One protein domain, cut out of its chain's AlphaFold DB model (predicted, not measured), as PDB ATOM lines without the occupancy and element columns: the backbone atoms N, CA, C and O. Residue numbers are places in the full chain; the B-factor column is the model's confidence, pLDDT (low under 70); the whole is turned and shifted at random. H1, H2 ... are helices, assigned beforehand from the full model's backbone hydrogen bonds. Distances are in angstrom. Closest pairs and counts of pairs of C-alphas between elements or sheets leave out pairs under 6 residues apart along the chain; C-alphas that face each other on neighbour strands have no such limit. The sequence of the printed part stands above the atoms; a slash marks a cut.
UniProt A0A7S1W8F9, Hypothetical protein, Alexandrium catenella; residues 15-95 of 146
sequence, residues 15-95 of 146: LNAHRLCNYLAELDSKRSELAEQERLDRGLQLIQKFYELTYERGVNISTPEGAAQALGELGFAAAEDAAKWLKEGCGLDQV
ATOM      1  N   LEU A  15      15.809  37.336 -32.462       96.81
ATOM      2  CA  LEU A  15      15.325  36.463 -31.386       96.81
ATOM      3  C   LEU A  15      16.284  35.297 -31.102       96.81
ATOM      4  O   LEU A  15      16.640  35.058 -29.952       96.81
ATOM      5  N   ASN A  16      16.758  34.602 -32.139       97.75
ATOM      6  CA  ASN A  16      17.704  33.498 -31.953       97.75
ATOM      7  C   ASN A  16      19.059  33.970 -31.412       97.75
ATOM      8  O   ASN A  16      19.645  33.271 -30.595       97.75
ATOM      9  N   ALA A  17      19.523  35.163 -31.792       97.69
ATOM     10  CA  ALA A  17      20.743  35.739 -31.230       97.69
ATOM     11  C   ALA A  17      20.609  35.981 -29.715       97.69
ATOM     12  O   ALA A  17      21.486  35.582 -28.956       97.69
ATOM     13  N   HIS A  18      19.475  36.529 -29.258       97.94
ATOM     14  CA  HIS A  18      19.207  36.724 -27.825       97.94
ATOM     15  C   HIS A  18      19.139  35.390 -27.075       97.94
ATOM     16  O   HIS A  18      19.750  35.225 -26.022       97.94
ATOM     17  N   ARG A  19      18.454  34.396 -27.653       98.56
ATOM     18  CA  ARG A  19      18.374  33.042 -27.088       98.56
ATOM     19  C   ARG A  19      19.760  32.396 -26.955       98.56
ATOM     20  O   ARG A  19      20.019  31.730 -25.958       98.56
ATOM     21  N   LEU A  20      20.664  32.617 -27.912       98.62
ATOM     22  CA  LEU A  20      22.036  32.105 -27.837       98.62
ATOM     23  C   LEU A  20      22.915  32.835 -26.813       98.62
ATOM     24  O   LEU A  20      23.829  32.206 -26.284       98.62
ATOM     25  N   CYS A  21      22.636  34.098 -26.470       98.25
ATOM     26  CA  CYS A  21      23.274  34.738 -25.313       98.25
ATOM     27  C   CYS A  21      22.926  33.990 -24.013       98.25
ATOM     28  O   CYS A  21      23.816  33.710 -23.211       98.25
ATOM     29  N   ASN A  22      21.663  33.577 -23.853       97.81
ATOM     30  CA  ASN A  22      21.237  32.752 -22.716       97.81
ATOM     31  C   ASN A  22      21.881  31.361 -22.749       97.81
ATOM     32  O   ASN A  22      22.327  30.869 -21.716       97.81
ATOM     33  N   TYR A  23      21.993  30.747 -23.930       98.44
ATOM     34  CA  TYR A  23      22.680  29.464 -24.070       98.44
ATOM     35  C   TYR A  23      24.162  29.557 -23.679       98.44
ATOM     36  O   TYR A  23      24.655  28.706 -22.943       98.44
ATOM     37  N   LEU A  24      24.869  30.612 -24.101       98.44
ATOM     38  CA  LEU A  24      26.253  30.850 -23.690       98.44
ATOM     39  C   LEU A  24      26.367  31.024 -22.170       98.44
ATOM     40  O   LEU A  24      27.243  30.417 -21.560       98.44
ATOM     41  N   ALA A  25      25.464  31.789 -21.551       96.81
ATOM     42  CA  ALA A  25      25.427  31.933 -20.097       96.81
ATOM     43  C   ALA A  25      25.181  30.586 -19.388       96.81
ATOM     44  O   ALA A  25      25.837  30.287 -18.388       96.81
ATOM     45  N   GLU A  26      24.300  29.736 -19.929       96.50
ATOM     46  CA  GLU A  26      24.051  28.386 -19.412       96.50
ATOM     47  C   GLU A  26      25.312  27.509 -19.505       96.50
ATOM     48  O   GLU A  26      25.679  26.844 -18.534       96.50
ATOM     49  N   LEU A  27      26.007  27.528 -20.647       97.00
ATOM     50  CA  LEU A  27      27.261  26.796 -20.845       97.00
ATOM     51  C   LEU A  27      28.345  27.273 -19.883       97.00
ATOM     52  O   LEU A  27      28.983  26.461 -19.214       97.00
ATOM     53  N   ASP A  28      28.528  28.585 -19.781       97.12
ATOM     54  CA  ASP A  28      29.552  29.165 -18.931       97.12
ATOM     55  C   ASP A  28      29.244  28.889 -17.454       97.12
ATOM     56  O   ASP A  28      30.159  28.593 -16.687       97.12
ATOM     57  N   SER A  29      27.978  28.913 -17.012       94.94
ATOM     58  CA  SER A  29      27.607  28.612 -15.613       94.94
ATOM     59  C   SER A  29      28.042  27.215 -15.144       94.94
ATOM     60  O   SER A  29      28.310  27.017 -13.961       94.94
ATOM     61  N   LYS A  30      28.195  26.263 -16.075       95.56
ATOM     62  CA  LYS A  30      28.681  24.898 -15.809       95.56
ATOM     63  C   LYS A  30      30.211  24.806 -15.716       95.56
ATOM     64  O   LYS A  30      30.732  23.763 -15.336       95.56
ATOM     65  N   ARG A  31      30.928  25.876 -16.064       94.19
ATOM     66  CA  ARG A  31      32.393  25.965 -16.083       94.19
ATOM     67  C   ARG A  31      32.879  26.771 -14.888       94.19
ATOM     68  O   ARG A  31      32.966  27.994 -14.965       94.19
ATOM     69  N   SER A  32      33.138  26.116 -13.759       90.94
ATOM     70  CA  SER A  32      33.531  26.795 -12.514       90.94
ATOM     71  C   SER A  32      34.884  27.509 -12.604       90.94
ATOM     72  O   SER A  32      35.164  28.382 -11.788       90.94
ATOM     73  N   GLU A  33      35.709  27.164 -13.592       94.62
ATOM     74  CA  GLU A  33      37.021  27.756 -13.828       94.62
ATOM     75  C   GLU A  33      36.978  29.113 -14.541       94.62
ATOM     76  O   GLU A  33      37.956  29.851 -14.469       94.62
ATOM     77  N   LEU A  34      35.873  29.449 -15.218       94.75
ATOM     78  CA  LEU A  34      35.741  30.728 -15.921       94.75
ATOM     79  C   LEU A  34      35.501  31.865 -14.930       94.75
ATOM     80  O   LEU A  34      34.455  31.900 -14.261       94.75
ATOM     81  N   ALA A  35      36.426  32.822 -14.897       96.06
ATOM     82  CA  ALA A  35      36.267  34.048 -14.130       96.06
ATOM     83  C   ALA A  35      35.102  34.891 -14.672       96.06
ATOM     84  O   ALA A  35      34.729  34.799 -15.842       96.06
ATOM     85  N   GLU A  36      34.530  35.748 -13.827       93.62
ATOM     86  CA  GLU A  36      33.420  36.629 -14.210       93.62
ATOM     87  C   GLU A  36      33.764  37.503 -15.423       93.62
ATOM     88  O   GLU A  36      33.002  37.547 -16.389       93.62
ATOM     89  N   GLN A  37      34.953  38.116 -15.423       95.31
ATOM     90  CA  GLN A  37      35.409  38.946 -16.538       95.31
ATOM     91  C   GLN A  37      35.482  38.160 -17.855       95.31
ATOM     92  O   GLN A  37      35.073  38.667 -18.894       95.31
ATOM     93  N   GLU A  38      35.931  36.903 -17.818       96.81
ATOM     94  CA  GLU A  38      36.002  36.066 -19.020       96.81
ATOM     95  C   GLU A  38      34.606  35.758 -19.578       96.81
ATOM     96  O   GLU A  38      34.422  35.728 -20.792       96.81
ATOM     97  N   ARG A  39      33.602  35.567 -18.713       96.56
ATOM     98  CA  ARG A  39      32.200  35.359 -19.129       96.56
ATOM     99  C   ARG A  39      31.636  36.605 -19.806       96.56
ATOM    100  O   ARG A  39      30.989  36.496 -20.847       96.56
ATOM    101  N   LEU A  40      31.911  37.782 -19.241       95.12
ATOM    102  CA  LEU A  40      31.515  39.064 -19.828       95.12
ATOM    103  C   LEU A  40      32.158  39.256 -21.205       95.12
ATOM    104  O   LEU A  40      31.460  39.556 -22.175       95.12
ATOM    105  N   ASP A  41      33.463  39.002 -21.316       97.69
ATOM    106  CA  ASP A  41      34.201  39.129 -22.574       97.69
ATOM    107  C   ASP A  41      33.667  38.162 -23.642       97.69
ATOM    108  O   ASP A  41      33.482  38.550 -24.796       97.69
ATOM    109  N   ARG A  42      33.348  36.917 -23.267       98.12
ATOM    110  CA  ARG A  42      32.723  35.929 -24.165       98.12
ATOM    111  C   ARG A  42      31.344  36.385 -24.642       98.12
ATOM    112  O   ARG A  42      31.053  36.289 -25.834       98.12
ATOM    113  N   GLY A  43      30.515  36.930 -23.750       97.88
ATOM    114  CA  GLY A  43      29.221  37.511 -24.113       97.88
ATOM    115  C   GLY A  43      29.353  38.654 -25.125       97.88
ATOM    116  O   GLY A  43      28.651  38.678 -26.136       97.88
ATOM    117  N   LEU A  44      30.310  39.564 -24.909       97.50
ATOM    118  CA  LEU A  44      30.597  40.665 -25.833       97.50
ATOM    119  C   LEU A  44      31.097  40.168 -27.195       97.50
ATOM    120  O   LEU A  44      30.638  40.661 -28.227       97.50
ATOM    121  N   GLN A  45      31.982  39.167 -27.215       98.56
ATOM    122  CA  GLN A  45      32.459  38.543 -28.454       98.56
ATOM    123  C   GLN A  45      31.312  37.907 -29.248       98.56
ATOM    124  O   GLN A  45      31.253  38.061 -30.469       98.56
ATOM    125  N   LEU A  46      30.371  37.245 -28.568       98.62
ATOM    126  CA  LEU A  46      29.192  36.666 -29.210       98.62
ATOM    127  C   LEU A  46      28.302  37.746 -29.844       98.62
ATOM    128  O   LEU A  46      27.918  37.624 -31.009       98.62
ATOM    129  N   ILE A  47      28.028  38.833 -29.118       97.88
ATOM    130  CA  ILE A  47      27.257  39.973 -29.636       97.88
ATOM    131  C   ILE A  47      27.955  40.591 -30.855       97.88
ATOM    132  O   ILE A  47      27.320  40.820 -31.886       97.88
ATOM    133  N   GLN A  48      29.268  40.821 -30.772       98.00
ATOM    134  CA  GLN A  48      30.056  41.360 -31.881       98.00
ATOM    135  C   GLN A  48      30.012  40.442 -33.107       98.00
ATOM    136  O   GLN A  48      29.842  40.918 -34.231       98.00
ATOM    137  N   LYS A  49      30.087  39.125 -32.901       98.25
ATOM    138  CA  LYS A  49      29.975  38.144 -33.979       98.25
ATOM    139  C   LYS A  49      28.597  38.173 -34.645       98.25
ATOM    140  O   LYS A  49      28.527  38.074 -35.866       98.25
ATOM    141  N   PHE A  50      27.504  38.380 -33.905       97.38
ATOM    142  CA  PHE A  50      26.183  38.569 -34.524       97.38
ATOM    143  C   PHE A  50      26.103  39.830 -35.388       97.38
ATOM    144  O   PHE A  50      25.497  39.783 -36.464       97.38
ATOM    145  N   TYR A  51      26.724  40.933 -34.955       94.69
ATOM    146  CA  TYR A  51      26.824  42.145 -35.771       94.69
ATOM    147  C   TYR A  51      27.599  41.888 -37.066       94.69
ATOM    148  O   TYR A  51      27.100  42.232 -38.135       94.69
ATOM    149  N   GLU A  52      28.757  41.229 -36.989       95.06
ATOM    150  CA  GLU A  52      29.554  40.845 -38.162       95.06
ATOM    151  C   GLU A  52      28.742  39.954 -39.118       95.06
ATOM    152  O   GLU A  52      28.583  40.273 -40.298       95.06
ATOM    153  N   LEU A  53      28.169  38.856 -38.611       93.19
ATOM    154  CA  LEU A  53      27.389  37.912 -39.415       93.19
ATOM    155  C   LEU A  53      26.244  38.615 -40.146       93.19
ATOM    156  O   LEU A  53      26.054  38.409 -41.343       93.19
ATOM    157  N   THR A  54      25.519  39.480 -39.444       90.25
ATOM    158  CA  THR A  54      24.353  40.173 -39.993       90.25
ATOM    159  C   THR A  54      24.766  41.286 -40.952       90.25
ATOM    160  O   THR A  54      24.419  41.255 -42.130       90.25
ATOM    161  N   TYR A  55      25.521  42.271 -40.470       88.62
ATOM    162  CA  TYR A  55      25.745  43.529 -41.185       88.62
ATOM    163  C   TYR A  55      26.964  43.506 -42.111       88.62
ATOM    164  O   TYR A  55      27.011  44.287 -43.061       88.62
ATOM    165  N   GLU A  56      27.930  42.616 -41.876       89.69
ATOM    166  CA  GLU A  56      29.163  42.530 -42.672       89.69
ATOM    167  C   GLU A  56      29.222  41.303 -43.580       89.69
ATOM    168  O   GLU A  56      29.966  41.312 -44.560       89.69
ATOM    169  N   ARG A  57      28.433  40.260 -43.293       89.88
ATOM    170  CA  ARG A  57      28.411  39.009 -44.075       89.88
ATOM    171  C   ARG A  57      27.043  38.650 -44.651       89.88
ATOM    172  O   ARG A  57      26.963  37.735 -45.466       89.88
ATOM    173  N   GLY A  58      25.979  39.360 -44.270       87.00
ATOM    174  CA  GLY A  58      24.628  39.127 -44.787       87.00
ATOM    175  C   GLY A  58      24.034  37.764 -44.410       87.00
ATOM    176  O   GLY A  58      23.157  37.266 -45.113       87.00
ATOM    177  N   VAL A  59      24.509  37.143 -43.330       90.44
ATOM    178  CA  VAL A  59      24.007  35.860 -42.826       90.44
ATOM    179  C   VAL A  59      22.632  36.057 -42.186       90.44
ATOM    180  O   VAL A  59      22.421  36.965 -41.382       90.44
ATOM    181  N   ASN A  60      21.689  35.169 -42.509       91.94
ATOM    182  CA  ASN A  60      20.347  35.192 -41.933       91.94
ATOM    183  C   ASN A  60      20.326  34.591 -40.514       91.94
ATOM    184  O   ASN A  60      20.012  33.411 -40.323       91.94
ATOM    185  N   ILE A  61      20.605  35.427 -39.514       94.00
ATOM    186  CA  ILE A  61      20.578  35.043 -38.093       94.00
ATOM    187  C   ILE A  61      19.163  34.816 -37.528       94.00
ATOM    188  O   ILE A  61      19.014  34.417 -36.375       94.00
ATOM    189  N   SER A  62      18.105  35.024 -38.317       93.62
ATOM    190  CA  SER A  62      16.744  34.637 -37.914       93.62
ATOM    191  C   SER A  62      16.510  33.134 -37.999       93.62
ATOM    192  O   SER A  62      15.557  32.633 -37.409       93.62
ATOM    193  N   THR A  63      17.377  32.400 -38.696       94.88
ATOM    194  CA  THR A  63      17.368  30.932 -38.703       94.88
ATOM    195  C   THR A  63      18.214  30.379 -37.551       94.88
ATOM    196  O   THR A  63      19.215  31.007 -37.189       94.88
ATOM    197  N   PRO A  64      17.856  29.219 -36.964       97.06
ATOM    198  CA  PRO A  64      18.692  28.558 -35.966       97.06
ATOM    199  C   PRO A  64      20.132  28.337 -36.440       97.06
ATOM    200  O   PRO A  64      21.074  28.620 -35.710       97.06
ATOM    201  N   GLU A  65      20.302  27.891 -37.682       97.44
ATOM    202  CA  GLU A  65      21.597  27.604 -38.294       97.44
ATOM    203  C   GLU A  65      22.431  28.868 -38.487       97.44
ATOM    204  O   GLU A  65      23.616  28.878 -38.164       97.44
ATOM    205  N   GLY A  66      21.827  29.945 -38.997       95.44
ATOM    206  CA  GLY A  66      22.528  31.206 -39.224       95.44
ATOM    207  C   GLY A  66      23.023  31.843 -37.928       95.44
ATOM    208  O   GLY A  66      24.151  32.324 -37.881       95.44
ATOM    209  N   ALA A  67      22.220  31.802 -36.860       97.25
ATOM    210  CA  ALA A  67      22.646  32.282 -35.547       97.25
ATOM    211  C   ALA A  67      23.725  31.373 -34.930       97.25
ATOM    212  O   ALA A  67      24.721  31.857 -34.396       97.25
ATOM    213  N   ALA A  68      23.566  30.052 -35.033       98.50
ATOM    214  CA  ALA A  68      24.475  29.093 -34.412       98.50
ATOM    215  C   ALA A  68      25.913  29.135 -34.959       98.50
ATOM    216  O   ALA A  68      26.842  28.765 -34.237       98.50
ATOM    217  N   GLN A  69      26.118  29.648 -36.181       98.25
ATOM    218  CA  GLN A  69      27.458  29.911 -36.728       98.25
ATOM    219  C   GLN A  69      28.321  30.744 -35.774       98.25
ATOM    220  O   GLN A  69      29.519  30.496 -35.678       98.25
ATOM    221  N   ALA A  70      27.725  31.686 -35.034       98.56
ATOM    222  CA  ALA A  70      28.466  32.563 -34.137       98.56
ATOM    223  C   ALA A  70      29.211  31.786 -33.040       98.56
ATOM    224  O   ALA A  70      30.403  31.997 -32.831       98.56
ATOM    225  N   LEU A  71      28.527  30.849 -32.374       98.56
ATOM    226  CA  LEU A  71      29.130  30.025 -31.323       98.56
ATOM    227  C   LEU A  71      30.172  29.052 -31.881       98.56
ATOM    228  O   LEU A  71      31.206  28.852 -31.240       98.56
ATOM    229  N   GLY A  72      29.920  28.498 -33.072       98.44
ATOM    230  CA  GLY A  72      30.859  27.616 -33.765       98.44
ATOM    231  C   GLY A  72      32.159  28.324 -34.144       98.44
ATOM    232  O   GLY A  72      33.240  27.839 -33.821       98.44
ATOM    233  N   GLU A  73      32.070  29.500 -34.773       98.50
ATOM    234  CA  GLU A  73      33.243  30.287 -35.182       98.50
ATOM    235  C   GLU A  73      34.062  30.807 -33.995       98.50
ATOM    236  O   GLU A  73      35.281  30.927 -34.099       98.50
ATOM    237  N   LEU A  74      33.408  31.104 -32.869       98.44
ATOM    238  CA  LEU A  74      34.077  31.519 -31.634       98.44
ATOM    239  C   LEU A  74      34.636  30.335 -30.825       98.44
ATOM    240  O   LEU A  74      35.342  30.542 -29.841       98.44
ATOM    241  N   GLY A  75      34.323  29.092 -31.211       98.06
ATOM    242  CA  GLY A  75      34.734  27.894 -30.477       98.06
ATOM    243  C   GLY A  75      34.070  27.761 -29.103       98.06
ATOM    244  O   GLY A  75      34.629  27.138 -28.202       98.06
ATOM    245  N   PHE A  76      32.899  28.371 -28.907       97.88
ATOM    246  CA  PHE A  76      32.188  28.352 -27.624       97.88
ATOM    247  C   PHE A  76      31.263  27.140 -27.487       97.88
ATOM    248  O   PHE A  76      31.048  26.669 -26.372       97.88
ATOM    249  N   ALA A  77      30.741  26.641 -28.607       97.69
ATOM    250  CA  ALA A  77      29.984  25.399 -28.725       97.69
ATOM    251  C   ALA A  77      29.999  24.931 -30.188       97.69
ATOM    252  O   ALA A  77      30.249  25.735 -31.086       97.69
ATOM    253  N   ALA A  78      29.683  23.659 -30.447       98.31
ATOM    254  CA  ALA A  78      29.424  23.212 -31.813       98.31
ATOM    255  C   ALA A  78      28.184  23.932 -32.376       98.31
ATOM    256  O   ALA A  78      27.175  24.094 -31.679       98.31
ATOM    257  N   ALA A  79      28.247  24.362 -33.639       98.38
ATOM    258  CA  ALA A  79      27.135  25.062 -34.279       98.38
ATOM    259  C   ALA A  79      25.893  24.157 -34.379       98.38
ATOM    260  O   ALA A  79      24.763  24.614 -34.230       98.38
ATOM    261  N   GLU A  80      26.092  22.858 -34.567       98.50
ATOM    262  CA  GLU A  80      25.031  21.859 -34.646       98.50
ATOM    263  C   GLU A  80      24.262  21.749 -33.324       98.50
ATOM    264  O   GLU A  80      23.029  21.722 -33.330       98.50
ATOM    265  N   ASP A  81      24.976  21.757 -32.194       98.50
ATOM    266  CA  ASP A  81      24.378  21.687 -30.859       98.50
ATOM    267  C   ASP A  81      23.595  22.962 -30.537       98.50
ATOM    268  O   ASP A  81      22.454  22.897 -30.077       98.50
ATOM    269  N   ALA A  82      24.167  24.130 -30.844       98.50
ATOM    270  CA  ALA A  82      23.488  25.412 -30.675       98.50
ATOM    271  C   ALA A  82      22.225  25.517 -31.550       98.50
ATOM    272  O   ALA A  82      21.167  25.946 -31.081       98.50
ATOM    273  N   ALA A  83      22.295  25.080 -32.811       98.62
ATOM    274  CA  ALA A  83      21.141  25.059 -33.705       98.62
ATOM    275  C   ALA A  83      20.062  24.084 -33.212       98.62
ATOM    276  O   ALA A  83      18.872  24.395 -33.284       98.62
ATOM    277  N   LYS A  84      20.459  22.915 -32.694       98.62
ATOM    278  CA  LYS A  84      19.542  21.943 -32.093       98.62
ATOM    279  C   LYS A  84      18.827  22.532 -30.874       98.62
ATOM    280  O   LYS A  84      17.600  22.520 -30.849       98.62
ATOM    281  N   TRP A  85      19.567  23.127 -29.940       98.44
ATOM    282  CA  TRP A  85      19.018  23.786 -28.749       98.44
ATOM    283  C   TRP A  85      17.991  24.873 -29.121       98.44
ATOM    284  O   TRP A  85      16.906  24.961 -28.546       98.44
ATOM    285  N   LEU A  86      18.262  25.656 -30.174       98.38
ATOM    286  CA  LEU A  86      17.300  26.633 -30.693       98.38
ATOM    287  C   LEU A  86      16.041  25.992 -31.301       98.38
ATOM    288  O   LEU A  86      14.940  26.523 -31.121       98.38
ATOM    289  N   LYS A  87      16.166  24.880 -32.029       98.31
ATOM    290  CA  LYS A  87      15.020  24.170 -32.630       98.31
ATOM    291  C   LYS A  87      14.119  23.513 -31.591       98.31
ATOM    292  O   LYS A  87      12.921  23.405 -31.817       98.31
ATOM    293  N   GLU A  88      14.681  23.130 -30.451       98.06
ATOM    294  CA  GLU A  88      13.946  22.575 -29.309       98.06
ATOM    295  C   GLU A  88      13.163  23.646 -28.522       98.06
ATOM    296  O   GLU A  88      12.461  23.325 -27.569       98.06
ATOM    297  N   GLY A  89      13.229  24.920 -28.931       96.81
ATOM    298  CA  GLY A  89      12.473  26.011 -28.305       96.81
ATOM    299  C   GLY A  89      13.133  26.602 -27.054       96.81
ATOM    300  O   GLY A  89      12.618  27.561 -26.483       96.81
ATOM    301  N   CYS A  90      14.314  26.117 -26.667       97.75
ATOM    302  CA  CYS A  90      15.006  26.534 -25.451       97.75
ATOM    303  C   CYS A  90      15.304  28.045 -25.406       97.75
ATOM    304  O   CYS A  90      15.559  28.688 -26.427       97.75
ATOM    305  N   GLY A  91      15.233  28.634 -24.211       96.19
ATOM    306  CA  GLY A  91      15.515  30.052 -23.970       96.19
ATOM    307  C   GLY A  91      14.492  31.051 -24.519       96.19
ATOM    308  O   GLY A  91      14.674  32.244 -24.297       96.19
ATOM    309  N   LEU A  92      13.436  30.610 -25.217       97.25
ATOM    310  CA  LEU A  92      12.398  31.510 -25.732       97.25
ATOM    311  C   LEU A  92      11.671  32.239 -24.597       97.25
ATOM    312  O   LEU A  92      11.596  33.463 -24.615       97.25
ATOM    313  N   ASP A  93      11.191  31.491 -23.603       97.62
ATOM    314  CA  ASP A  93      10.433  32.055 -22.481       97.62
ATOM    315  C   ASP A  93      11.256  33.071 -21.690       97.62
ATOM    316  O   ASP A  93      10.728  34.109 -21.299       97.62
ATOM    317  N   GLN A  94      12.560  32.822 -21.529       97.00
ATOM    318  CA  GLN A  94      13.467  33.760 -20.870       97.00
ATOM    319  C   GLN A  94      13.568  35.074 -21.651       97.00
ATOM    320  O   GLN A  94      13.367  36.133 -21.073       97.00
ATOM    321  N   VAL A  95      13.790  35.021 -22.973       97.25
ATOM    322  CA  VAL A  95      13.871  36.246 -23.792       97.25
ATOM    323  C   VAL A  95      12.555  37.026 -23.764       97.25
ATOM    324  O   VAL A  95      12.569  38.253 -23.702       97.25
TER     325      VAL A  95
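Overview. This is residues 15 to 95 of the 146 residues of the protein "Hypothetical protein" of Alexandrium catenella (UniProt A0A7S1W8F9). A long helical hairpin, H1 and H2 side by side, has a shorter helical hairpin, H3 and H4, packed steeply across it near the first residues of H1. H1 is in the middle, and the small H5 packs on its residues 15 to 19. The printed part has 81 residues with five named helices in the order H1, H2, H3, H4, H5, no named strand, and the class is all helix. It is compact, with a radius of gyration of the C-alphas of 11.9 A and spans of 34 by 27 by 21 A.

Along the chain. H1, residues 15 to 29, begins with C-alpha 15 at (15.325, 36.463, -31.386) and is 21.5 A long. H2, residues 36 to 56, is the longest at 29.4 A. H3, residues 64 to 73, measures 14.7 A, and H4, residues 79 to 87, 12.3 A. H5, residues 92 to 95, measures 5.3 A and ends with C-alpha 95 at (13.871, 36.246, -23.792).

Arrangement. H1 is the hub, touching the four other helices. H1 and H2 form a hairpin at a shallow tilt of 24 degrees, opposite ways; their closest C-alphas, of Cys 21 and Gly 43, are 6.7 A apart. With residues 16 to 20 alone H1 touches H3, at a steep tilt of 42 degrees, the closest C-alphas being Ala 17 and Ala 67 at 5.8 A. H2 touches H3 with residues 46 to 53 alone, closest at the C-alphas of Lys 49 and Ala 70, 5.8 A. H3 and H4 form a hairpin at a shallow tilt of 33 degrees, only just short of steep; the C-alphas of Gly 72 and Ala 79 come closest, at 4.5 A. H4 touches H1 at a steep tilt of 65 degrees, closest at the C-alphas of Asn 16 and Leu 86, 7.0 A. H5 touches H1, closest at the C-alphas of Arg 19 and Leu 92, 6.3 A. H2 and H4 are apart. In H1, H2 and H4 every O i to N i+4 pair is within hydrogen-bond range, in H3 4 of 6, and H5 is too short for such a pair.

Size, cuts and confidence. The two C-alphas farthest apart, of Ser 32 and Gly 58, are 35.7 A apart. The printed part has no cut and no long link. Its mean pLDDT is 96.4, and no printed residue is under 70.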